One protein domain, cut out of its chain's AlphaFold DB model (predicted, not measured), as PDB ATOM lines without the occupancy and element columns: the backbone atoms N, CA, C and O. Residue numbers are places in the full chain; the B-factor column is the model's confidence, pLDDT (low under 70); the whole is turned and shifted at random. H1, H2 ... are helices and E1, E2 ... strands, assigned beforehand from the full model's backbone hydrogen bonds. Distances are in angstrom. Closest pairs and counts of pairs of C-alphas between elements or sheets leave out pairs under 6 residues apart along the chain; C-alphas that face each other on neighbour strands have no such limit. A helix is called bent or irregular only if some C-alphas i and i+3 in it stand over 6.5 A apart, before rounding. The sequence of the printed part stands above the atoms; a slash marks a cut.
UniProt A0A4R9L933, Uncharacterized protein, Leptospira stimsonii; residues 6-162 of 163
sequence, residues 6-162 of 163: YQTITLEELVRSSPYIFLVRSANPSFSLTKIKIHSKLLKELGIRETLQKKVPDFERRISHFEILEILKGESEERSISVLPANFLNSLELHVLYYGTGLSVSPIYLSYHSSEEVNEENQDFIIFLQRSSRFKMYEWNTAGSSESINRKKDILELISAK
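AT A GLANCE: This is residues 6 to 162 of the 163 residues of an uncharacterized protein of Leptospira stimsonii (UniProt A0A4R9L933). A small closed barrel of five strands, E2, E3, E4, E7 and E6, has its two longest strands, E2 and E3, running on beyond it as a ribbon toward H2 and H3. H1 and H4 pack on the outside of the barrel, away from H2 and H3, while E8 pairs onto E6, and E1 and E5 make a separate parallel pair. The printed part has 157 residues with four named helices and eight named strands, in the order E1 H1 E2 H2 E3 E4 H3 E5 E6 E7 E8 H4, and its class is mixed, helices and strands; the barrel is mixed too. The whole is compact, with a radius of gyration of the C-alphas of 17.2 A, yet elongated, spanning 53 by 31 by 26 A.

HOW THE PARTS SIT: Begin with E2, residues 20 to 36, which bends by 120 degrees at residue 23, and its antiparallel neighbour E3, residues 59 to 73, which bends by 104 degrees at residue 70; N 34 and O 61 are 2.8 A apart. E3 forms a hairpin with E4, residues 80 to 84; look at N 83 and O 64, 2.8 A. E7, residues 138 to 140, is parallel to E4, with N 84 and O 138 at 2.8 A, and forms a hairpin with E6, residues 125 to 131, with N 139 and O 130 at 2.8 A. E6 closes the ring on E2, antiparallel, with N 24 and O 125 at 2.8 A. E8, residues 146 to 148, is antiparallel to E6, with N 126 and O 147 at 2.8 A. Outside the barrel and on it are H1, residues 11 to 17, at a height over the sheet of 9.1 A, H4, residues 149 to 160, at 7.9 A, and H3, residues 88 to 101, at 9.3 A. H1 and H4 touch, closest at the C-alphas of Glu 12 and Leu 158, 6.6 A, at a steep tilt of 52 degrees. H2, residues 40 to 45, is not on the barrel but near H3. E1, residues 6 to 8, is parallel to E5, residues 108 to 111; N 7 and O 109 are 2.8 A apart. Every O i to N i+4 pair is within hydrogen-bond range in H1, H2 and H3, and 6 of 8 in H4.

IN THESE COORDINATES: Find C-alpha 20 at (-42.154, 16.683, 24.585), where E2 begins its 26.8 A; E3 covers 32.0 A, E6 19.3 A and H3 19.5 A. H4 covers 17.4 A, ending at C-alpha 160, (-43.199, 2.934, 22.331); it is irregular, with C-alphas 150 and 153 7.4 A apart.

THE WHOLE: The two C-alphas farthest apart are those of Gln 53 and Lys 153, 52.7 A. The printed part has no cut; the links H2 to E3 and E5 to E6 are long. Mean pLDDT of the printed part is 90.1, with residues 104 to 107 and residue 162 under 70.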
ATOM      1  N   TYR A   6     -35.956  24.918   3.422       78.06
ATOM      2  CA  TYR A   6     -36.577  23.997   4.357       78.06
ATOM      3  C   TYR A   6     -36.225  22.567   3.976       78.06
ATOM      4  O   TYR A   6     -36.389  22.167   2.825       78.06
ATOM      5  N   GLN A   7     -35.747  21.798   4.947       85.81
ATOM      6  CA  GLN A   7     -35.638  20.354   4.835       85.81
ATOM      7  C   GLN A   7     -36.869  19.742   5.496       85.81
ATOM      8  O   GLN A   7     -37.136  19.977   6.678       85.81
ATOM      9  N   THR A   8     -37.649  18.993   4.724       90.62
ATOM     10  CA  THR A   8     -38.807  18.280   5.259       90.62
ATOM     11  C   THR A   8     -38.349  17.041   6.014       90.62
ATOM     12  O   THR A   8     -37.526  16.282   5.503       90.62
ATOM     13  N   ILE A   9     -38.877  16.853   7.220       92.88
ATOM     14  CA  ILE A   9     -38.647  15.664   8.044       92.88
ATOM     15  C   ILE A   9     -39.905  14.802   8.108       92.88
ATOM     16  O   ILE A   9     -41.021  15.291   7.916       92.88
ATOM     17  N   THR A  10     -39.728  13.515   8.379       94.81
ATOM     18  CA  THR A  10     -40.841  12.571   8.546       94.81
ATOM     19  C   THR A  10     -41.472  12.669   9.941       94.81
ATOM     20  O   THR A  10     -40.862  13.185  10.880       94.81
ATOM     21  N   LEU A  11     -42.680  12.114  10.108       94.69
ATOM     22  CA  LEU A  11     -43.330  12.008  11.422       94.69
ATOM     23  C   LEU A  11     -42.468  11.210  12.415       94.69
ATOM     24  O   LEU A  11     -42.349  11.588  13.576       94.69
ATOM     25  N   GLU A  12     -41.821  10.136  11.957       95.12
ATOM     26  CA  GLU A  12     -40.911   9.341  12.787       95.12
ATOM     27  C   GLU A  12     -39.721  10.175  13.279       95.12
ATOM     28  O   GLU A  12     -39.359  10.129  14.458       95.12
ATOM     29  N   GLU A  13     -39.110  10.959  12.388       94.62
ATOM     30  CA  GLU A  13     -38.005  11.844  12.747       94.62
ATOM     31  C   GLU A  13     -38.444  12.921  13.736       94.62
ATOM     32  O   GLU A  13     -37.721  13.159  14.705       94.62
ATOM     33  N   LEU A  14     -39.632  13.501  13.540       95.81
ATOM     34  CA  LEU A  14     -40.209  14.502  14.432       95.81
ATOM     35  C   LEU A  14     -40.513  13.927  15.824       95.81
ATOM     36  O   LEU A  14     -40.145  14.529  16.833       95.81
ATOM     37  N   VAL A  15     -41.133  12.744  15.906       96.12
ATOM     38  CA  VAL A  15     -41.390  12.045  17.181       96.12
ATOM     39  C   VAL A  15     -40.075  11.751  17.907       96.12
ATOM     40  O   VAL A  15     -39.974  11.914  19.129       96.12
ATOM     41  N   ARG A  16     -39.041  11.340  17.163       94.62
ATOM     42  CA  ARG A  16     -37.715  11.050  17.718       94.62
ATOM     43  C   ARG A  16     -37.029  12.313  18.237       94.62
ATOM     44  O   ARG A  16     -36.485  12.274  19.339       94.62
ATOM     45  N   SER A  17     -37.046  13.405  17.474       93.88
ATOM     46  CA  SER A  17     -36.377  14.660  17.835       93.88
ATOM     47  C   SER A  17     -37.119  15.465  18.899       93.88
ATOM     48  O   SER A  17     -36.525  16.385  19.455       93.88
ATOM     49  N   SER A  18     -38.387  15.148  19.180       96.62
ATOM     50  CA  SER A  18     -39.230  15.872  20.138       96.62
ATOM     51  C   SER A  18     -39.189  15.224  21.518       96.62
ATOM     52  O   SER A  18     -39.716  14.120  21.688       96.62
ATOM     53  N   PRO A  19     -38.590  15.874  22.532       95.81
ATOM     54  CA  PRO A  19     -38.609  15.356  23.896       95.81
ATOM     55  C   PRO A  19     -39.992  15.479  24.545       95.81
ATOM     56  O   PRO A  19     -40.299  14.719  25.457       95.81
ATOM     57  N   TYR A  20     -40.822  16.406  24.058       97.56
ATOM     58  CA  TYR A  20     -42.154  16.683  24.585       97.56
ATOM     59  C   TYR A  20     -43.186  16.597  23.462       97.56
ATOM     60  O   TYR A  20     -43.021  17.227  22.415       97.56
ATOM     61  N   ILE A  21     -44.238  15.809  23.681       98.12
ATOM     62  CA  ILE A  21     -45.350  15.643  22.742       98.12
ATOM     63  C   ILE A  21     -46.641  15.691  23.546       98.12
ATOM     64  O   ILE A  21     -46.839  14.870  24.444       98.12
ATOM     65  N   PHE A  22     -47.512  16.642  23.223       98.12
ATOM     66  CA  PHE A  22     -48.750  16.886  23.963       98.12
ATOM     67  C   PHE A  22     -49.947  16.889  23.017       98.12
ATOM     68  O   PHE A  22     -49.847  17.389  21.899       98.12
ATOM     69  N   LEU A  23     -51.078  16.368  23.487       97.75
ATOM     70  CA  LEU A  23     -52.386  16.649  22.908       97.75
ATOM     71  C   LEU A  23     -52.918  17.922  23.560       97.75
ATOM     72  O   LEU A  23     -52.974  18.021  24.791       97.75
ATOM     73  N   VAL A  24     -53.299  18.890  22.739       97.38
ATOM     74  CA  VAL A  24     -53.656  20.229  23.194       97.38
ATOM     75  C   VAL A  24     -54.891  20.772  22.497       97.38
ATOM     76  O   VAL A  24     -55.328  20.267  21.464       97.38
ATOM     77  N   ARG A  25     -55.388  21.874  23.055       96.38
ATOM     78  CA  ARG A  25     -56.307  22.808  22.409       96.38
ATOM     79  C   ARG A  25     -55.721  24.217  22.460       96.38
ATOM     80  O   ARG A  25     -55.036  24.569  23.423       96.38
ATOM     81  N   SER A  26     -56.005  25.037  21.450       95.50
ATOM     82  CA  SER A  26     -55.685  26.468  21.490       95.50
ATOM     83  C   SER A  26     -56.342  27.150  22.687       95.50
ATOM     84  O   SER A  26     -57.544  27.009  22.913       95.50
ATOM     85  N   ALA A  27     -55.557  27.912  23.447       94.38
ATOM     86  CA  ALA A  27     -56.095  28.755  24.506       94.38
ATOM     87  C   ALA A  27     -56.861  29.951  23.913       94.38
ATOM     88  O   ALA A  27     -56.779  30.241  22.717       94.38
ATOM     89  N   ASN A  28     -57.579  30.691  24.760       90.69
ATOM     90  CA  ASN A  28     -58.196  31.961  24.387       90.69
ATOM     91  C   ASN A  28     -57.631  33.099  25.263       90.69
ATOM     92  O   ASN A  28     -57.966  33.158  26.448       90.69
ATOM     93  N   PRO A  29     -56.783  34.000  24.728       91.88
ATOM     94  CA  PRO A  29     -56.341  34.103  23.331       91.88
ATOM     95  C   PRO A  29     -55.332  33.014  22.922       91.88
ATOM     96  O   PRO A  29     -54.522  32.575  23.736       91.88
ATOM     97  N   SER A  30     -55.331  32.633  21.638       92.44
ATOM     98  CA  SER A  30     -54.481  31.548  21.106       92.44
ATOM     99  C   SER A  30     -53.023  31.951  20.902       92.44
ATOM    100  O   SER A  30     -52.137  31.100  20.816       92.44
ATOM    101  N   PHE A  31     -52.739  33.253  20.853       94.81
ATOM    102  CA  PHE A  31     -51.379  33.767  20.817       94.81
ATOM    103  C   PHE A  31     -51.279  35.183  21.382       94.81
ATOM    104  O   PHE A  31     -52.255  35.930  21.452       94.81
ATOM    105  N   SER A  32     -50.053  35.572  21.713       95.50
ATOM    106  CA  SER A  32     -49.672  36.952  22.001       95.50
ATOM    107  C   SER A  32     -48.551  37.409  21.069       95.50
ATOM    108  O   SER A  32     -47.705  36.621  20.636       95.50
ATOM    109  N   LEU A  33     -48.545  38.704  20.745       94.88
ATOM    110  CA  LEU A  33     -47.481  39.347  19.973       94.88
ATOM    111  C   LEU A  33     -46.642  40.219  20.899       94.88
ATOM    112  O   LEU A  33     -47.155  41.081  21.607       94.88
ATOM    113  N   THR A  34     -45.330  40.007  20.884       91.19
ATOM    114  CA  THR A  34     -44.364  40.845  21.596       91.19
ATOM    115  C   THR A  34     -43.383  41.448  20.603       91.19
ATOM    116  O   THR A  34     -42.819  40.729  19.783       91.19
ATOM    117  N   LYS A  35     -43.109  42.749  20.712       93.00
ATOM    118  CA  LYS A  35     -42.022  43.392  19.962       93.00
ATOM    119  C   LYS A  35     -40.728  43.365  20.763       93.00
ATOM    120  O   LYS A  35     -40.706  43.740  21.935       93.00
ATOM    121  N   ILE A  36     -39.649  42.943  20.121       91.75
ATOM    122  CA  ILE A  36     -38.308  42.887  20.688       91.75
ATOM    123  C   ILE A  36     -37.498  44.018  20.078       91.75
ATOM    124  O   ILE A  36     -37.205  44.026  18.882       91.75
ATOM    125  N   LYS A  37     -37.134  44.976  20.928       92.38
ATOM    126  CA  LYS A  37     -36.292  46.100  20.531       92.38
ATOM    127  C   LYS A  37     -34.863  45.632  20.312       92.38
ATOM    128  O   LYS A  37     -34.276  44.986  21.179       92.38
ATOM    129  N   ILE A  38     -34.279  46.032  19.190       90.50
ATOM    130  CA  ILE A  38     -32.889  45.713  18.870       90.50
ATOM    131  C   ILE A  38     -31.980  46.784  19.474       90.50
ATOM    132  O   ILE A  38     -31.855  47.892  18.957       90.50
ATOM    133  N   HIS A  39     -31.360  46.457  20.608       88.06
ATOM    134  CA  HIS A  39     -30.445  47.341  21.333       88.06
ATOM    135  C   HIS A  39     -29.087  46.671  21.570       88.06
ATOM    136  O   HIS A  39     -28.964  45.449  21.543       88.06
ATOM    137  N   SER A  40     -28.063  47.460  21.901       85.19
ATOM    138  CA  SER A  40     -26.674  46.995  22.063       85.19
ATOM    139  C   SER A  40     -26.506  45.805  23.019       85.19
ATOM    140  O   SER A  40     -25.715  44.906  22.745       85.19
ATOM    141  N   LYS A  41     -27.272  45.754  24.120       89.00
ATOM    142  CA  LYS A  41     -27.265  44.599  25.035       89.00
ATOM    143  C   LYS A  41     -27.726  43.298  24.355       89.00
ATOM    144  O   LYS A  41     -27.079  42.281  24.561       89.00
ATOM    145  N   LEU A  42     -28.765  43.342  23.511       88.06
ATOM    146  CA  LEU A  42     -29.277  42.179  22.784       88.06
ATOM    147  C   LEU A  42     -28.250  41.680  21.762       88.06
ATOM    148  O   LEU A  42     -28.051  40.481  21.637       88.06
ATOM    149  N   LEU A  43     -27.546  42.590  21.082       87.62
ATOM    150  CA  LEU A  43     -26.493  42.224  20.125       87.62
ATOM    151  C   LEU A  43     -25.375  41.421  20.796       87.62
ATOM    152  O   LEU A  43     -25.028  40.339  20.333       87.62
ATOM    153  N   LYS A  44     -24.883  41.908  21.944       87.06
ATOM    154  CA  LYS A  44     -23.884  41.194  22.756       87.06
ATOM    155  C   LYS A  44     -24.392  39.823  23.190       87.06
ATOM    156  O   LYS A  44     -23.658  38.845  23.163       87.06
ATOM    157  N   GLU A  45     -25.654  39.778  23.589       87.50
ATOM    158  CA  GLU A  45     -26.355  38.577  24.015       87.50
ATOM    159  C   GLU A  45     -26.526  37.534  22.902       87.50
ATOM    160  O   GLU A  45     -26.541  36.344  23.211       87.50
ATOM    161  N   LEU A  46     -26.655  37.959  21.644       85.75
ATOM    162  CA  LEU A  46     -26.696  37.098  20.459       85.75
ATOM    163  C   LEU A  46     -25.294  36.755  19.930       85.75
ATOM    164  O   LEU A  46     -25.174  36.007  18.973       85.75
ATOM    165  N   GLY A  47     -24.228  37.293  20.532       86.69
ATOM    166  CA  GLY A  47     -22.858  37.085  20.057       86.69
ATOM    167  C   GLY A  47     -22.500  37.870  18.790       86.69
ATOM    168  O   GLY A  47     -21.401  37.687  18.272       86.69
ATOM    169  N   ILE A  48     -23.372  38.775  18.336       84.38
ATOM    170  CA  ILE A  48     -23.156  39.634  17.166       84.38
ATOM    171  C   ILE A  48     -22.131  40.707  17.547       84.38
ATOM    172  O   ILE A  48     -22.370  41.538  18.432       84.38
ATOM    173  N   ARG A  49     -20.964  40.665  16.900       79.62
ATOM    174  CA  ARG A  49     -19.838  41.591  17.142       79.62
ATOM    175  C   ARG A  49     -19.732  42.664  16.064       79.62
ATOM    176  O   ARG A  49     -18.993  43.633  16.220       79.62
ATOM    177  N   GLU A  50     -20.462  42.483  14.975       74.56
ATOM    178  CA  GLU A  50     -20.514  43.361  13.830       74.56
ATOM    179  C   GLU A  50     -21.110  44.711  14.223       74.56
ATOM    180  O   GLU A  50     -22.108  44.814  14.942       74.56
ATOM    181  N   THR A  51     -20.509  45.778  13.705       79.62
ATOM    182  CA  THR A  51     -21.103  47.107  13.826       79.62
ATOM    183  C   THR A  51     -22.253  47.208  12.832       79.62
ATOM    184  O   THR A  51     -22.047  47.082  11.624       79.62
ATOM    185  N   LEU A  52     -23.466  47.428  13.337       83.19
ATOM    186  CA  LEU A  52     -24.638  47.631  12.493       83.19
ATOM    187  C   LEU A  52     -24.466  48.929  11.693       83.19
ATOM    188  O   LEU A  52     -24.259  49.999  12.263       83.19
ATOM    189  N   GLN A  53     -24.568  48.833  10.371       84.62
ATOM    190  CA  GLN A  53     -24.471  49.960   9.440       84.62
ATOM    191  C   GLN A  53     -25.802  50.709   9.308       84.62
ATOM    192  O   GLN A  53     -25.839  51.858   8.874       84.62
ATOM    193  N   LYS A  54     -26.912  50.051   9.661       85.44
ATOM    194  CA  LYS A  54     -28.274  50.581   9.559       85.44
ATOM    195  C   LYS A  54     -29.056  50.311  10.837       85.44
ATOM    196  O   LYS A  54     -28.771  49.374  11.584       85.44
ATOM    197  N   LYS A  55     -30.087  51.127  11.070       87.81
ATOM    198  CA  LYS A  55     -31.059  50.881  12.136       87.81
ATOM    199  C   LYS A  55     -31.854  49.616  11.809       87.81
ATOM    200  O   LYS A  55     -32.488  49.538  10.760       87.81
ATOM    201  N   VAL A  56     -31.847  48.668  12.736       89.81
ATOM    202  CA  VAL A  56     -32.621  47.429  12.635       89.81
ATOM    203  C   VAL A  56     -34.035  47.685  13.176       89.81
ATOM    204  O   VAL A  56     -34.158  48.273  14.256       89.81
ATOM    205  N   PRO A  57     -35.101  47.306  12.450       92.31
ATOM    206  CA  PRO A  57     -36.466  47.394  12.961       92.31
ATOM    207  C   PRO A  57     -36.684  46.426  14.133       92.31
ATOM    208  O   PRO A  57     -35.963  45.440  14.278       92.31
ATOM    209  N   ASP A  58     -37.695  46.685  14.960       93.44
ATOM    210  CA  ASP A  58     -38.065  45.762  16.038       93.44
ATOM    211  C   ASP A  58     -38.448  44.390  15.461       93.44
ATOM    212  O   ASP A  58     -39.068  44.301  14.399       93.44
ATOM    213  N   PHE A  59     -38.084  43.320  16.166       92.50
ATOM    214  CA  PHE A  59     -38.457  41.961  15.787       92.50
ATOM    215  C   PHE A  59     -39.792  41.588  16.429       92.50
ATOM    216  O   PHE A  59     -39.975  41.762  17.635       92.50
ATOM    217  N   GLU A  60     -40.725  41.061  15.646       92.00
ATOM    218  CA  GLU A  60     -42.008  40.596  16.164       92.00
ATOM    219  C   GLU A  60     -41.927  39.121  16.557       92.00
ATOM    220  O   GLU A  60     -41.535  38.262  15.772       92.00
ATOM    221  N   ARG A  61     -42.310  38.822  17.797       91.81
ATOM    222  CA  ARG A  61     -42.369  37.470  18.342       91.81
ATOM    223  C   ARG A  61     -43.820  37.097  18.614       91.81
ATOM    224  O   ARG A  61     -44.446  37.695  19.489       91.81
ATOM    225  N   ARG A  62     -44.305  36.063  17.929       93.00
ATOM    226  CA  ARG A  62     -45.593  35.414  18.198       93.00
ATOM    227  C   ARG A  62     -45.392  34.243  19.155       93.00
ATOM    228  O   ARG A  62     -44.631  33.338  18.840       93.00
ATOM    229  N   ILE A  63     -46.035  34.286  20.317       94.81
ATOM    230  CA  ILE A  63     -46.027  33.202  21.306       94.81
ATOM    231  C   ILE A  63     -47.395  32.537  21.259       94.81
ATOM    232  O   ILE A  63     -48.392  33.217  21.491       94.81
ATOM    233  N   SER A  64     -47.442  31.243  20.960       95.19
ATOM    234  CA  SER A  64     -48.692  30.478  20.956       95.19
ATOM    235  C   SER A  64     -49.036  30.005  22.367       95.19
ATOM    236  O   SER A  64     -48.137  29.710  23.157       95.19
ATOM    237  N   HIS A  65     -50.324  29.927  22.687       96.12
ATOM    238  CA  HIS A  65     -50.827  29.521  23.996       96.12
ATOM    239  C   HIS A  65     -51.763  28.324  23.853       96.12
ATOM    240  O   HIS A  65     -52.690  28.349  23.042       96.12
ATOM    241  N   PHE A  66     -51.533  27.295  24.666       96.69
ATOM    242  CA  PHE A  66     -52.254  26.029  24.585       96.69
ATOM    243  C   PHE A  66     -52.677  25.531  25.961       96.69
ATOM    244  O   PHE A  66     -51.960  25.719  26.946       96.69
ATOM    245  N   GLU A  67     -53.817  24.851  26.011       97.06
ATOM    246  CA  GLU A  67     -54.238  24.020  27.135       97.06
ATOM    247  C   GLU A  67     -53.795  22.577  26.877       97.06
ATOM    248  O   GLU A  67     -54.044  22.033  25.799       97.06
ATOM    249  N   ILE A  68     -53.120  21.961  27.851       97.25
ATOM    250  CA  ILE A  68     -52.693  20.563  27.768       97.25
ATOM    251  C   ILE A  68     -53.869  19.680  28.169       97.25
ATOM    252  O   ILE A  68     -54.337  19.728  29.307       97.25
ATOM    253  N   LEU A  69     -54.307  18.844  27.231       97.19
ATOM    254  CA  LEU A  69     -55.338  17.838  27.462       97.19
ATOM    255  C   LEU A  69     -54.711  16.514  27.900       97.19
ATOM    256  O   LEU A  69     -55.220  15.851  28.799       97.19
ATOM    257  N   GLU A  70     -53.586  16.141  27.284       97.62
ATOM    258  CA  GLU A  70     -52.880  14.893  27.577       97.62
ATOM    259  C   GLU A  70     -51.390  15.000  27.236       97.62
ATOM    260  O   GLU A  70     -50.995  15.646  26.263       97.62
ATOM    261  N   ILE A  71     -50.555  14.324  28.025       97.69
ATOM    262  CA  ILE A  71     -49.117  14.210  27.781       97.69
ATOM    263  C   ILE A  71     -48.850  12.867  27.102       97.69
ATOM    264  O   ILE A  71     -49.048  11.820  27.711       97.69
ATOM    265  N   LEU A  72     -48.395  12.897  25.847       97.12
ATOM    266  CA  LEU A  72     -48.059  11.689  25.082       97.12
ATOM    267  C   LEU A  72     -46.587  11.293  25.273       97.12
ATOM    268  O   LEU A  72     -46.256  10.110  25.261       97.12
ATOM    269  N   LYS A  73     -45.695  12.278  25.450       97.12
ATOM    270  CA  LYS A  73     -44.264  12.086  25.732       97.12
ATOM    271  C   LYS A  73     -43.706  13.250  26.552       97.12
ATOM    272  O   LYS A  73     -44.044  14.406  26.289       97.12
ATOM    273  N   GLY A  74     -42.794  12.943  27.471       95.06
ATOM    274  CA  GLY A  74     -42.176  13.913  28.377       95.06
ATOM    275  C   GLY A  74     -43.005  14.126  29.644       95.06
ATOM    276  O   GLY A  74     -43.897  13.342  29.947       95.06
ATOM    277  N   GLU A  75     -42.703  15.191  30.384       92.56
ATOM    278  CA  GLU A  75     -43.360  15.522  31.653       92.56
ATOM    279  C   GLU A  75     -43.698  17.016  31.713       92.56
ATOM    280  O   GLU A  75     -42.948  17.858  31.210       92.56
ATOM    281  N   SER A  76     -44.831  17.344  32.334       91.31
ATOM    282  CA  SER A  76     -45.262  18.714  32.609       91.31
ATOM    283  C   SER A  76     -46.240  18.720  33.784       91.31
ATOM    284  O   SER A  76     -47.195  17.951  33.795       91.31
ATOM    285  N   GLU A  77     -46.027  19.610  34.753       89.81
ATOM    286  CA  GLU A  77     -46.989  19.877  35.837       89.81
ATOM    287  C   GLU A  77     -47.993  20.984  35.457       89.81
ATOM    288  O   GLU A  77     -48.984  21.224  36.149       89.81
ATOM    289  N   GLU A  78     -47.734  21.680  34.349       91.81
ATOM    290  CA  GLU A  78     -48.539  22.796  33.864       91.81
ATOM    291  C   GLU A  78     -49.774  22.287  33.104       91.81
ATOM    292  O   GLU A  78     -49.674  21.380  32.279       91.81
ATOM    293  N   ARG A  79     -50.940  22.905  33.345       93.81
ATOM    294  CA  ARG A  79     -52.179  22.652  32.576       93.81
ATOM    295  C   ARG A  79     -52.277  23.488  31.303       93.81
ATOM    296  O   ARG A  79     -53.066  23.179  30.419       93.81
ATOM    297  N   SER A  80     -51.502  24.560  31.222       95.75
ATOM    298  CA  SER A  80     -51.428  25.432  30.061       95.75
ATOM    299  C   SER A  80     -49.987  25.842  29.833       95.75
ATOM    300  O   SER A  80     -49.227  26.012  30.782       95.75
ATOM    301  N   ILE A  81     -49.610  25.985  28.568       95.50
ATOM    302  CA  ILE A  81     -48.238  26.284  28.174       95.50
ATOM    303  C   ILE A  81     -48.191  27.408  27.154       95.50
ATOM    304  O   ILE A  81     -49.132  27.662  26.403       95.50
ATOM    305  N   SER A  82     -47.042  28.074  27.124       95.31
ATOM    306  CA  SER A  82     -46.697  29.057  26.105       95.31
ATOM    307  C   SER A  82     -45.523  28.551  25.282       95.31
ATOM    308  O   SER A  82     -44.506  28.127  25.838       95.31
ATOM    309  N   VAL A  83     -45.664  28.614  23.962       95.50
ATOM    310  CA  VAL A  83     -44.732  28.022  23.003       95.50
ATOM    311  C   VAL A  83     -44.123  29.110  22.125       95.50
ATOM    312  O   VAL A  83     -44.823  29.901  21.491       95.50
ATOM    313  N   LEU A  84     -42.794  29.156  22.107       95.12
ATOM    314  CA  LEU A  84     -42.005  30.015  21.230       95.12
ATOM    315  C   LEU A  84     -42.004  29.489  19.786       95.12
ATOM    316  O   LEU A  84     -42.079  28.274  19.584       95.12
ATOM    317  N   PRO A  85     -41.873  30.378  18.782       92.88
ATOM    318  CA  PRO A  85     -41.774  29.964  17.387       92.88
ATOM    319  C   PRO A  85     -40.517  29.115  17.175       92.88
ATOM    320  O   PRO A  85     -39.504  29.351  17.829       92.88
ATOM    321  N   ALA A  86     -40.570  28.156  16.249       91.31
ATOM    322  CA  ALA A  86     -39.410  27.329  15.925       91.31
ATOM    323  C   ALA A  86     -38.235  28.196  15.455       91.31
ATOM    324  O   ALA A  86     -38.416  29.118  14.654       91.31
ATOM    325  N   ASN A  87     -37.023  27.860  15.899       87.25
ATOM    326  CA  ASN A  87     -35.790  28.562  15.545       87.25
ATOM    327  C   ASN A  87     -35.840  30.053  15.904       87.25
ATOM    328  O   ASN A  87     -35.343  30.900  15.152       87.25
ATOM    329  N   PHE A  88     -36.460  30.394  17.038       89.06
ATOM    330  CA  PHE A  88     -36.705  31.786  17.416       89.06
ATOM    331  C   PHE A  88     -35.407  32.606  17.477       89.06
ATOM    332  O   PHE A  88     -35.339  33.704  16.920       89.06
ATOM    333  N   LEU A  89     -34.364  32.069  18.120       88.31
ATOM    334  CA  LEU A  89     -33.079  32.760  18.254       88.31
ATOM    335  C   LEU A  89     -32.391  32.975  16.908       88.31
ATOM    336  O   LEU A  89     -31.965  34.092  16.629       88.31
ATOM    337  N   ASN A  90     -32.347  31.946  16.061       87.75
ATOM    338  CA  ASN A  90     -31.739  32.043  14.734       87.75
ATOM    339  C   ASN A  90     -32.499  33.049  13.859       87.75
ATOM    340  O   ASN A  90     -31.892  33.844  13.147       87.75
ATOM    341  N   SER A  91     -33.831  33.060  13.946       88.69
ATOM    342  CA  SER A  91     -34.671  34.020  13.223       88.69
ATOM    343  C   SER A  91     -34.405  35.459  13.673       88.69
ATOM    344  O   SER A  91     -34.302  36.361  12.840       88.69
ATOM    345  N   LEU A  92     -34.245  35.672  14.981       90.38
ATOM    346  CA  LEU A  92     -33.901  36.972  15.547       90.38
ATOM    347  C   LEU A  92     -32.494  37.423  15.124       90.38
ATOM    348  O   LEU A  92     -32.311  38.578  14.748       90.38
ATOM    349  N   GLU A  93     -31.511  36.525  15.155       89.69
ATOM    350  CA  GLU A  93     -30.143  36.803  14.711       89.69
ATOM    351  C   GLU A  93     -30.106  37.196  13.229       89.69
ATOM    352  O   GLU A  93     -29.571  38.249  12.880       89.69
ATOM    353  N   LEU A  94     -30.749  36.414  12.359       88.38
ATOM    354  CA  LEU A  94     -30.810  36.701  10.925       88.38
ATOM    355  C   LEU A  94     -31.523  38.012  10.617       88.38
ATOM    356  O   LEU A  94     -31.080  38.742   9.737       88.38
ATOM    357  N   HIS A  95     -32.591  38.344  11.343       90.19
ATOM    358  CA  HIS A  95     -33.246  39.646  11.219       90.19
ATOM    359  C   HIS A  95     -32.267  40.787  11.506       90.19
ATOM    360  O   HIS A  95     -32.178  41.747  10.739       90.19
ATOM    361  N   VAL A  96     -31.488  40.668  12.584       89.94
ATOM    362  CA  VAL A  96     -30.483  41.673  12.943       89.94
ATOM    363  C   VAL A  96     -29.394  41.779  11.880       89.94
ATOM    364  O   VAL A  96     -29.067  42.894  11.471       89.94
ATOM    365  N   LEU A  97     -28.854  40.656  11.407       88.44
ATOM    366  CA  LEU A  97     -27.803  40.643  10.388       88.44
ATOM    367  C   LEU A  97     -28.310  41.185   9.044       88.44
ATOM    368  O   LEU A  97     -27.682  42.057   8.445       88.44
ATOM    369  N   TYR A  98     -29.493  40.765   8.607       87.56
ATOM    370  CA  TYR A  98     -30.076  41.206   7.344       87.56
ATOM    371  C   TYR A  98     -30.277  42.720   7.306       87.56
ATOM    372  O   TYR A  98     -29.775  43.400   6.409       87.56
ATOM    373  N   TYR A  99     -30.969  43.277   8.301       87.69
ATOM    374  CA  TYR A  99     -31.239  44.712   8.321       87.69
ATOM    375  C   TYR A  99     -30.019  45.534   8.729       87.69
ATOM    376  O   TYR A  99     -29.845  46.649   8.238       87.69
ATOM    377  N   GLY A 100     -29.190  45.011   9.631       85.94
ATOM    378  CA  GLY A 100     -28.096  45.747  10.249       85.94
ATOM    379  C   GLY A 100     -26.807  45.742   9.441       85.94
ATOM    380  O   GLY A 100     -26.114  46.755   9.420       85.94
ATOM    381  N   THR A 101     -26.484  44.640   8.764       83.75
ATOM    382  CA  THR A 101     -25.225  44.477   8.014       83.75
ATOM    383  C   THR A 101     -25.442  44.133   6.540       83.75
ATOM    384  O   THR A 101     -24.484  44.136   5.772       83.75
ATOM    385  N   GLY A 102     -26.685  43.875   6.116       78.00
ATOM    386  CA  GLY A 102     -26.992  43.441   4.752       78.00
ATOM    387  C   GLY A 102     -26.616  41.981   4.480       78.00
ATOM    388  O   GLY A 102     -26.685  41.545   3.331       78.00
ATOM    389  N   LEU A 103     -26.217  41.225   5.509       75.44
ATOM    390  CA  LEU A 103     -25.883  39.812   5.383       75.44
ATOM    391  C   LEU A 103     -27.157  38.977   5.319       75.44
ATOM    392  O   LEU A 103     -27.986  38.999   6.224       75.44
ATOM    393  N   SER A 104     -27.285  38.192   4.256       66.00
ATOM    394  CA  SER A 104     -28.388  37.257   4.082       66.00
ATOM    395  C   SER A 104     -27.838  35.832   4.053       66.00
ATOM    396  O   SER A 104     -27.515  35.301   2.989       66.00
ATOM    397  N   VAL A 105     -27.684  35.220   5.226       66.94
ATOM    398  CA  VAL A 105     -27.402  33.782   5.305       66.94
ATOM    399  C   VAL A 105     -28.714  33.042   5.061       66.94
ATOM    400  O   VAL A 105     -29.750  33.424   5.598       66.94
ATOM    401  N   SER A 106     -28.677  32.009   4.223       63.75
ATOM    402  CA  SER A 106     -29.797  31.090   4.034       63.75
ATOM    403  C   SER A 106     -29.660  29.941   5.038       63.75
ATOM    404  O   SER A 106     -28.919  28.997   4.752       63.75
ATOM    405  N   PRO A 107     -30.331  29.980   6.199       69.69
ATOM    406  CA  PRO A 107     -30.386  28.820   7.078       69.69
ATOM    407  C   PRO A 107     -31.126  27.670   6.385       69.69
ATOM    408  O   PRO A 107     -32.035  27.893   5.580       69.69
ATOM    409  N   ILE A 108     -30.746  26.442   6.732       74.44
ATOM    410  CA  ILE A 108     -31.559  25.257   6.461       74.44
ATOM    411  C   ILE A 108     -32.396  25.021   7.713       74.44
ATOM    412  O   ILE A 108     -31.861  24.657   8.760       74.44
ATOM    413  N   TYR A 109     -33.698  25.271   7.621       83.62
ATOM    414  CA  TYR A 109     -34.637  24.991   8.698       83.62
ATOM    415  C   TYR A 109     -35.295  23.638   8.491       83.62
ATOM    416  O   TYR A 109     -35.657  23.272   7.375       83.62
ATOM    417  N   LEU A 110     -35.505  22.902   9.576       86.94
ATOM    418  CA  LEU A 110     -36.364  21.730   9.520       86.94
ATOM    419  C   LEU A 110     -37.828  22.177   9.460       86.94
ATOM    420  O   LEU A 110     -38.229  23.154  10.105       86.94
ATOM    421  N   SER A 111     -38.616  21.450   8.679       91.62
ATOM    422  CA  SER A 111     -40.065  21.615   8.594       91.62
ATOM    423  C   SER A 111     -40.741  20.258   8.616       91.62
ATOM    424  O   SER A 111     -40.250  19.301   8.018       91.62
ATOM    425  N   TYR A 112     -41.885  20.195   9.269       92.56
ATOM    426  CA  TYR A 112     -42.810  19.088   9.164       92.56
ATOM    427  C   TYR A 112     -44.045  19.544   8.390       92.56
ATOM    428  O   TYR A 112     -44.501  20.678   8.541       92.56
ATOM    429  N   HIS A 113     -44.567  18.653   7.556       90.62
ATOM    430  CA  HIS A 113     -45.849  18.841   6.898       90.62
ATOM    431  C   HIS A 113     -46.788  17.768   7.424       90.62
ATOM    432  O   HIS A 113     -46.555  16.580   7.202       90.62
ATOM    433  N   SER A 114     -47.823  18.216   8.129       88.38
ATOM    434  CA  SER A 114     -48.884  17.353   8.629       88.38
ATOM    435  C   SER A 114     -49.520  16.572   7.484       88.38
ATOM    436  O   SER A 114     -49.733  17.101   6.390       88.38
ATOM    437  N   SER A 115     -49.815  15.300   7.742       85.44
ATOM    438  CA  SER A 115     -50.498  14.446   6.762       85.44
ATOM    439  C   SER A 115     -51.971  14.818   6.576       85.44
ATOM    440  O   SER A 115     -52.551  14.544   5.527       85.44
ATOM    441  N   GLU A 116     -52.553  15.468   7.584       86.44
ATOM    442  CA  GLU A 116     -53.929  15.955   7.607       86.44
ATOM    443  C   GLU A 116     -53.955  17.459   7.914       86.44
ATOM    444  O   GLU A 116     -53.051  17.995   8.559       86.44
ATOM    445  N   GLU A 117     -54.991  18.163   7.462       83.44
ATOM    446  CA  GLU A 117     -55.170  19.574   7.804       83.44
ATOM    447  C   GLU A 117     -55.497  19.718   9.297       83.44
ATOM    448  O   GLU A 117     -56.413  19.075   9.811       83.44
ATOM    449  N   VAL A 118     -54.747  20.570   9.999       85.38
ATOM    450  CA  VAL A 118     -54.945  20.836  11.426       85.38
ATOM    451  C   VAL A 118     -55.686  22.160  11.586       85.38
ATOM    452  O   VAL A 118     -55.128  23.226  11.327       85.38
ATOM    453  N   ASN A 119     -56.940  22.109  12.036       84.12
ATOM    454  CA  ASN A 119     -57.699  23.310  12.386       84.12
ATOM    455  C   ASN A 119     -57.468  23.666  13.861       84.12
ATOM    456  O   ASN A 119     -58.228  23.256  14.739       84.12
ATOM    457  N   GLU A 120     -56.421  24.449  14.127       81.62
ATOM    458  CA  GLU A 120     -56.008  24.821  15.490       81.62
ATOM    459  C   GLU A 120     -57.082  25.600  16.277       81.62
ATOM    460  O   GLU A 120     -57.016  25.655  17.505       81.62
ATOM    461  N   GLU A 121     -58.065  26.214  15.612       78.56
ATOM    462  CA  GLU A 121     -59.093  27.034  16.272       78.56
ATOM    463  C   GLU A 121     -60.263  26.212  16.819       78.56
ATOM    464  O   GLU A 121     -60.870  26.599  17.816       78.56
ATOM    465  N   ASN A 122     -60.594  25.091  16.175       80.06
ATOM    466  CA  ASN A 122     -61.846  24.372  16.434       80.06
ATOM    467  C   ASN A 122     -61.650  22.901  16.811       80.06
ATOM    468  O   ASN A 122     -62.635  22.191  17.021       80.06
ATOM    469  N   GLN A 123     -60.408  22.423  16.854       88.81
ATOM    470  CA  GLN A 123     -60.099  21.016  17.083       88.81
ATOM    471  C   GLN A 123     -58.955  20.849  18.080       88.81
ATOM    472  O   GLN A 123     -58.149  21.753  18.292       88.81
ATOM    473  N   ASP A 124     -58.908  19.665  18.683       95.56
ATOM    474  CA  ASP A 124     -57.775  19.219  19.483       95.56
ATOM    475  C   ASP A 124     -56.717  18.637  18.542       95.56
ATOM    476  O   ASP A 124     -57.041  17.967  17.558       95.56
ATOM    477  N   PHE A 125     -55.448  18.886  18.835       96.62
ATOM    478  CA  PHE A 125     -54.345  18.499  17.961       96.62
ATOM    479  C   PHE A 125     -53.083  18.204  18.756       96.62
ATOM    480  O   PHE A 125     -52.956  18.545  19.933       96.62
ATOM    481  N   ILE A 126     -52.145  17.522  18.114       97.56
ATOM    482  CA  ILE A 126     -50.901  17.090  18.736       97.56
ATOM    483  C   ILE A 126     -49.803  18.072  18.361       97.56
ATOM    484  O   ILE A 126     -49.663  18.440  17.196       97.56
ATOM    485  N   ILE A 127     -49.011  18.482  19.346       97.44
ATOM    486  CA  ILE A 127     -47.883  19.391  19.155       97.44
ATOM    487  C   ILE A 127     -46.571  18.738  19.559       97.44
ATOM    488  O   ILE A 127     -46.496  17.981  20.529       97.44
ATOM    489  N   PHE A 128     -45.522  19.077  18.813       97.69
ATOM    490  CA  PHE A 128     -44.185  18.527  18.969       97.69
ATOM    491  C   PHE A 128     -43.216  19.625  19.392       97.69
ATOM    492  O   PHE A 128     -42.972  20.596  18.665       97.69
ATOM    493  N   LEU A 129     -42.671  19.476  20.595       97.31
ATOM    494  CA  LEU A 129     -41.981  20.547  21.294       97.31
ATOM    495  C   LEU A 129     -40.581  20.134  21.736       97.31
ATOM    496  O   LEU A 129     -40.270  18.961  21.951       97.31
ATOM    497  N   GLN A 130     -39.758  21.150  21.945       94.94
ATOM    498  CA  GLN A 130     -38.503  21.088  22.678       94.94
ATOM    499  C   GLN A 130     -38.477  22.173  23.759       94.94
ATOM    500  O   GLN A 130     -39.316  23.077  23.784       94.94
ATOM    501  N   ARG A 131     -37.513  22.096  24.679       91.31
ATOM    502  CA  ARG A 131     -37.247  23.197  25.612       91.31
ATOM    503  C   ARG A 131     -36.299  24.175  24.948       91.31
ATOM    504  O   ARG A 131     -35.273  23.768  24.404       91.31
ATOM    505  N   SER A 132     -36.622  25.459  25.023       88.50
ATOM    506  CA  SER A 132     -35.681  26.470  24.572       88.50
ATOM    507  C   SER A 132     -34.438  26.440  25.465       88.50
ATOM    508  O   SER A 132     -34.527  26.406  26.691       88.50
ATOM    509  N   SER A 133     -33.257  26.465  24.850       81.69
ATOM    510  CA  SER A 133     -31.977  26.458  25.572       81.69
ATOM    511  C   SER A 133     -31.741  27.740  26.375       81.69
ATOM    512  O   SER A 133     -30.955  27.753  27.320       81.69
ATOM    513  N   ARG A 134     -32.425  28.828  26.003       81.44
ATOM    514  CA  ARG A 134     -32.232  30.164  26.576       81.44
ATOM    515  C   ARG A 134     -33.449  30.676  27.331       81.44
ATOM    516  O   ARG A 134     -33.305  31.407  28.309       81.44
ATOM    517  N   PHE A 135     -34.643  30.321  26.874       79.25
ATOM    518  CA  PHE A 135     -35.887  30.722  27.514       79.25
ATOM    519  C   PHE A 135     -36.412  29.538  28.315       79.25
ATOM    520  O   PHE A 135     -36.424  28.417  27.825       79.25
ATOM    521  N   LYS A 136     -36.873  29.754  29.550       84.56
ATOM    522  CA  LYS A 136     -37.506  28.700  30.366       84.56
ATOM    523  C   LYS A 136     -38.917  28.365  29.851       84.56
ATOM    524  O   LYS A 136     -39.872  28.348  30.613       84.56
ATOM    525  N   MET A 137     -39.055  28.170  28.545       90.00
ATOM    526  CA  MET A 137     -40.303  27.997  27.810       90.00
ATOM    527  C   MET A 137     -40.169  26.825  26.842       90.00
ATOM    528  O   MET A 137     -39.059  26.405  26.496       90.00
ATOM    529  N   TYR A 138     -41.311  26.315  26.395       94.81
ATOM    530  CA  TYR A 138     -41.350  25.416  25.254       94.81
ATOM    531  C   TYR A 138     -41.114  26.190  23.955       94.81
ATOM    532  O   TYR A 138     -41.426  27.377  23.848       94.81
ATOM    533  N   GLU A 139     -40.567  25.503  22.966       94.94
ATOM    534  CA  GLU A 139     -40.378  25.976  21.601       94.94
ATOM    535  C   GLU A 139     -40.861  24.880  20.657       94.94
ATOM    536  O   GLU A 139     -40.688  23.690  20.943       94.94
ATOM    537  N   TRP A 140     -41.473  25.265  19.539       95.50
ATOM    538  CA  TRP A 140     -41.773  24.312  18.475       95.50
ATOM    539  C   TRP A 140     -40.494  23.594  18.036       95.50
ATOM    540  O   TRP A 140     -39.451  24.230  17.866       95.50
ATOM    541  N   ASN A 141     -40.563  22.273  17.853       92.81
ATOM    542  CA  ASN A 141     -39.395  21.502  17.422       92.81
ATOM    543  C   ASN A 141     -38.913  21.969  16.041       92.81
ATOM    544  O   ASN A 141     -37.741  22.286  15.849       92.81
ATOM    545  N   THR A 142     -39.850  22.072  15.099       90.75
ATOM    546  CA  THR A 142     -39.625  22.522  13.724       90.75
ATOM    547  C   THR A 142     -40.794  23.390  13.246       90.75
ATOM    548  O   THR A 142     -41.810  23.525  13.933       90.75
ATOM    549  N   ALA A 143     -40.668  24.010  12.072       87.94
ATOM    550  CA  ALA A 143     -41.806  24.695  11.463       87.94
ATOM    551  C   ALA A 143     -42.902  23.677  11.098       87.94
ATOM    552  O   ALA A 143     -42.591  22.639  10.525       87.94
ATOM    553  N   GLY A 144     -44.167  23.970  11.419       87.00
ATOM    554  CA  GLY A 144     -45.288  23.066  11.122       87.00
ATOM    555  C   GLY A 144     -45.359  21.824  12.014       87.00
ATOM    556  O   GLY A 144     -46.004  20.856  11.644       87.00
ATOM    557  N   SER A 145     -44.695  21.831  13.176       91.62
ATOM    558  CA  SER A 145     -44.639  20.728  14.150       91.62
ATOM    559  C   SER A 145     -45.959  20.459  14.899       91.62
ATOM    560  O   SER A 145     -45.955  20.306  16.122       91.62
ATOM    561  N   SER A 146     -47.072  20.368  14.178       94.50
ATOM    562  CA  SER A 146     -48.378  19.928  14.668       94.50
ATOM    563  C   SER A 146     -48.930  18.796  13.798       94.50
ATOM    564  O   SER A 146     -48.516  18.616  12.654       94.50
ATOM    565  N   GLU A 147     -49.830  17.991  14.358       95.81
ATOM    566  CA  GLU A 147     -50.483  16.885  13.658       95.81
ATOM    567  C   GLU A 147     -51.913  16.680  14.174       95.81
ATOM    568  O   GLU A 147     -52.243  17.028  15.313       95.81
ATOM    569  N   SER A 148     -52.763  16.099  13.330       93.88
ATOM    570  CA  SER A 148     -54.141  15.748  13.664       93.88
ATOM    571  C   SER A 148     -54.216  14.733  14.809       93.88
ATOM    572  O   SER A 148     -53.418  13.795  14.907       93.88
ATOM    573  N   ILE A 149     -55.244  14.865  15.654       94.19
ATOM    574  CA  ILE A 149     -55.552  13.885  16.704       94.19
ATOM    575  C   ILE A 149     -55.780  12.470  16.142       94.19
ATOM    576  O   ILE A 149     -55.513  11.488  16.836       94.19
ATOM    577  N   ASN A 150     -56.193  12.336  14.877       93.69
ATOM    578  CA  ASN A 150     -56.400  11.033  14.234       93.69
ATOM    579  C   ASN A 150     -55.111  10.198  14.176       93.69
ATOM    580  O   ASN A 150     -55.164   8.970  14.256       93.69
ATOM    581  N   ARG A 151     -53.942  10.851  14.125       94.19
ATOM    582  CA  ARG A 151     -52.628  10.190  14.121       94.19
ATOM    583  C   ARG A 151     -52.124   9.820  15.519       94.19
ATOM    584  O   ARG A 151     -51.029   9.271  15.640       94.19
ATOM    585  N   LYS A 152     -52.895  10.074  16.590       95.94
ATOM    586  CA  LYS A 152     -52.487   9.800  17.982       95.94
ATOM    587  C   LYS A 152     -51.990   8.367  18.177       95.94
ATOM    588  O   LYS A 152     -50.980   8.164  18.846       95.94
ATOM    589  N   LYS A 153     -52.694   7.382  17.609       95.81
ATOM    590  CA  LYS A 153     -52.340   5.964  17.753       95.81
ATOM    591  C   LYS A 153     -50.955   5.678  17.164       95.81
ATOM    592  O   LYS A 153     -50.103   5.158  17.877       95.81
ATOM    593  N   ASP A 154     -50.719   6.097  15.925       95.31
ATOM    594  CA  ASP A 154     -49.430   5.928  15.246       95.31
ATOM    595  C   ASP A 154     -48.296   6.604  16.025       95.31
ATOM    596  O   ASP A 154     -47.211   6.051  16.179       95.31
ATOM    597  N   ILE A 155     -48.549   7.801  16.564       95.94
ATOM    598  CA  ILE A 155     -47.569   8.540  17.368       95.94
ATOM    599  C   ILE A 155     -47.219   7.771  18.649       95.94
ATOM    600  O   ILE A 155     -46.040   7.652  18.977       95.94
ATOM    601  N   LEU A 156     -48.204   7.210  19.355       96.69
ATOM    602  CA  LEU A 156     -47.967   6.387  20.547       96.69
ATOM    603  C   LEU A 156     -47.195   5.098  20.225       96.69
ATOM    604  O   LEU A 156     -46.321   4.698  21.001       96.69
ATOM    605  N   GLU A 157     -47.465   4.477  19.075       96.38
ATOM    606  CA  GLU A 157     -46.695   3.328  18.583       96.38
ATOM    607  C   GLU A 157     -45.237   3.725  18.307       96.38
ATOM    608  O   GLU A 157     -44.320   3.050  18.773       96.38
ATOM    609  N   LEU A 158     -45.003   4.868  17.650       96.19
ATOM    610  CA  LEU A 158     -43.660   5.397  17.378       96.19
ATOM    611  C   LEU A 158     -42.887   5.770  18.652       96.19
ATOM    612  O   LEU A 158     -41.666   5.607  18.698       96.19
ATOM    613  N   ILE A 159     -43.577   6.263  19.685       94.94
ATOM    614  CA  ILE A 159     -42.983   6.542  21.001       94.94
ATOM    615  C   ILE A 159     -42.558   5.235  21.684       94.94
ATOM    616  O   ILE A 159     -41.463   5.165  22.242       94.94
ATOM    617  N   SER A 160     -43.407   4.206  21.626       90.12
ATOM    618  CA  SER A 160     -43.199   2.934  22.331       90.12
ATOM    619  C   SER A 160     -42.188   2.020  21.637       90.12
ATOM    620  O   SER A 160     -41.454   1.304  22.305       90.12
ATOM    621  N   ALA A 161     -42.100   2.062  20.304       80.56
ATOM    622  CA  ALA A 161     -41.198   1.217  19.516       80.56
ATOM    623  C   ALA A 161     -39.698   1.521  19.721       80.56
ATOM    624  O   ALA A 161     -38.852   0.838  19.145       80.56
ATOM    625  N   LYS A 162     -39.359   2.566  20.489       60.75
ATOM    626  CA  LYS A 162     -37.981   3.024  20.725       60.75
ATOM    627  C   LYS A 162     -37.659   3.305  22.205       60.75
ATOM    628  O   LYS A 162     -36.682   4.011  22.463       60.75
TER     629      LYS A 162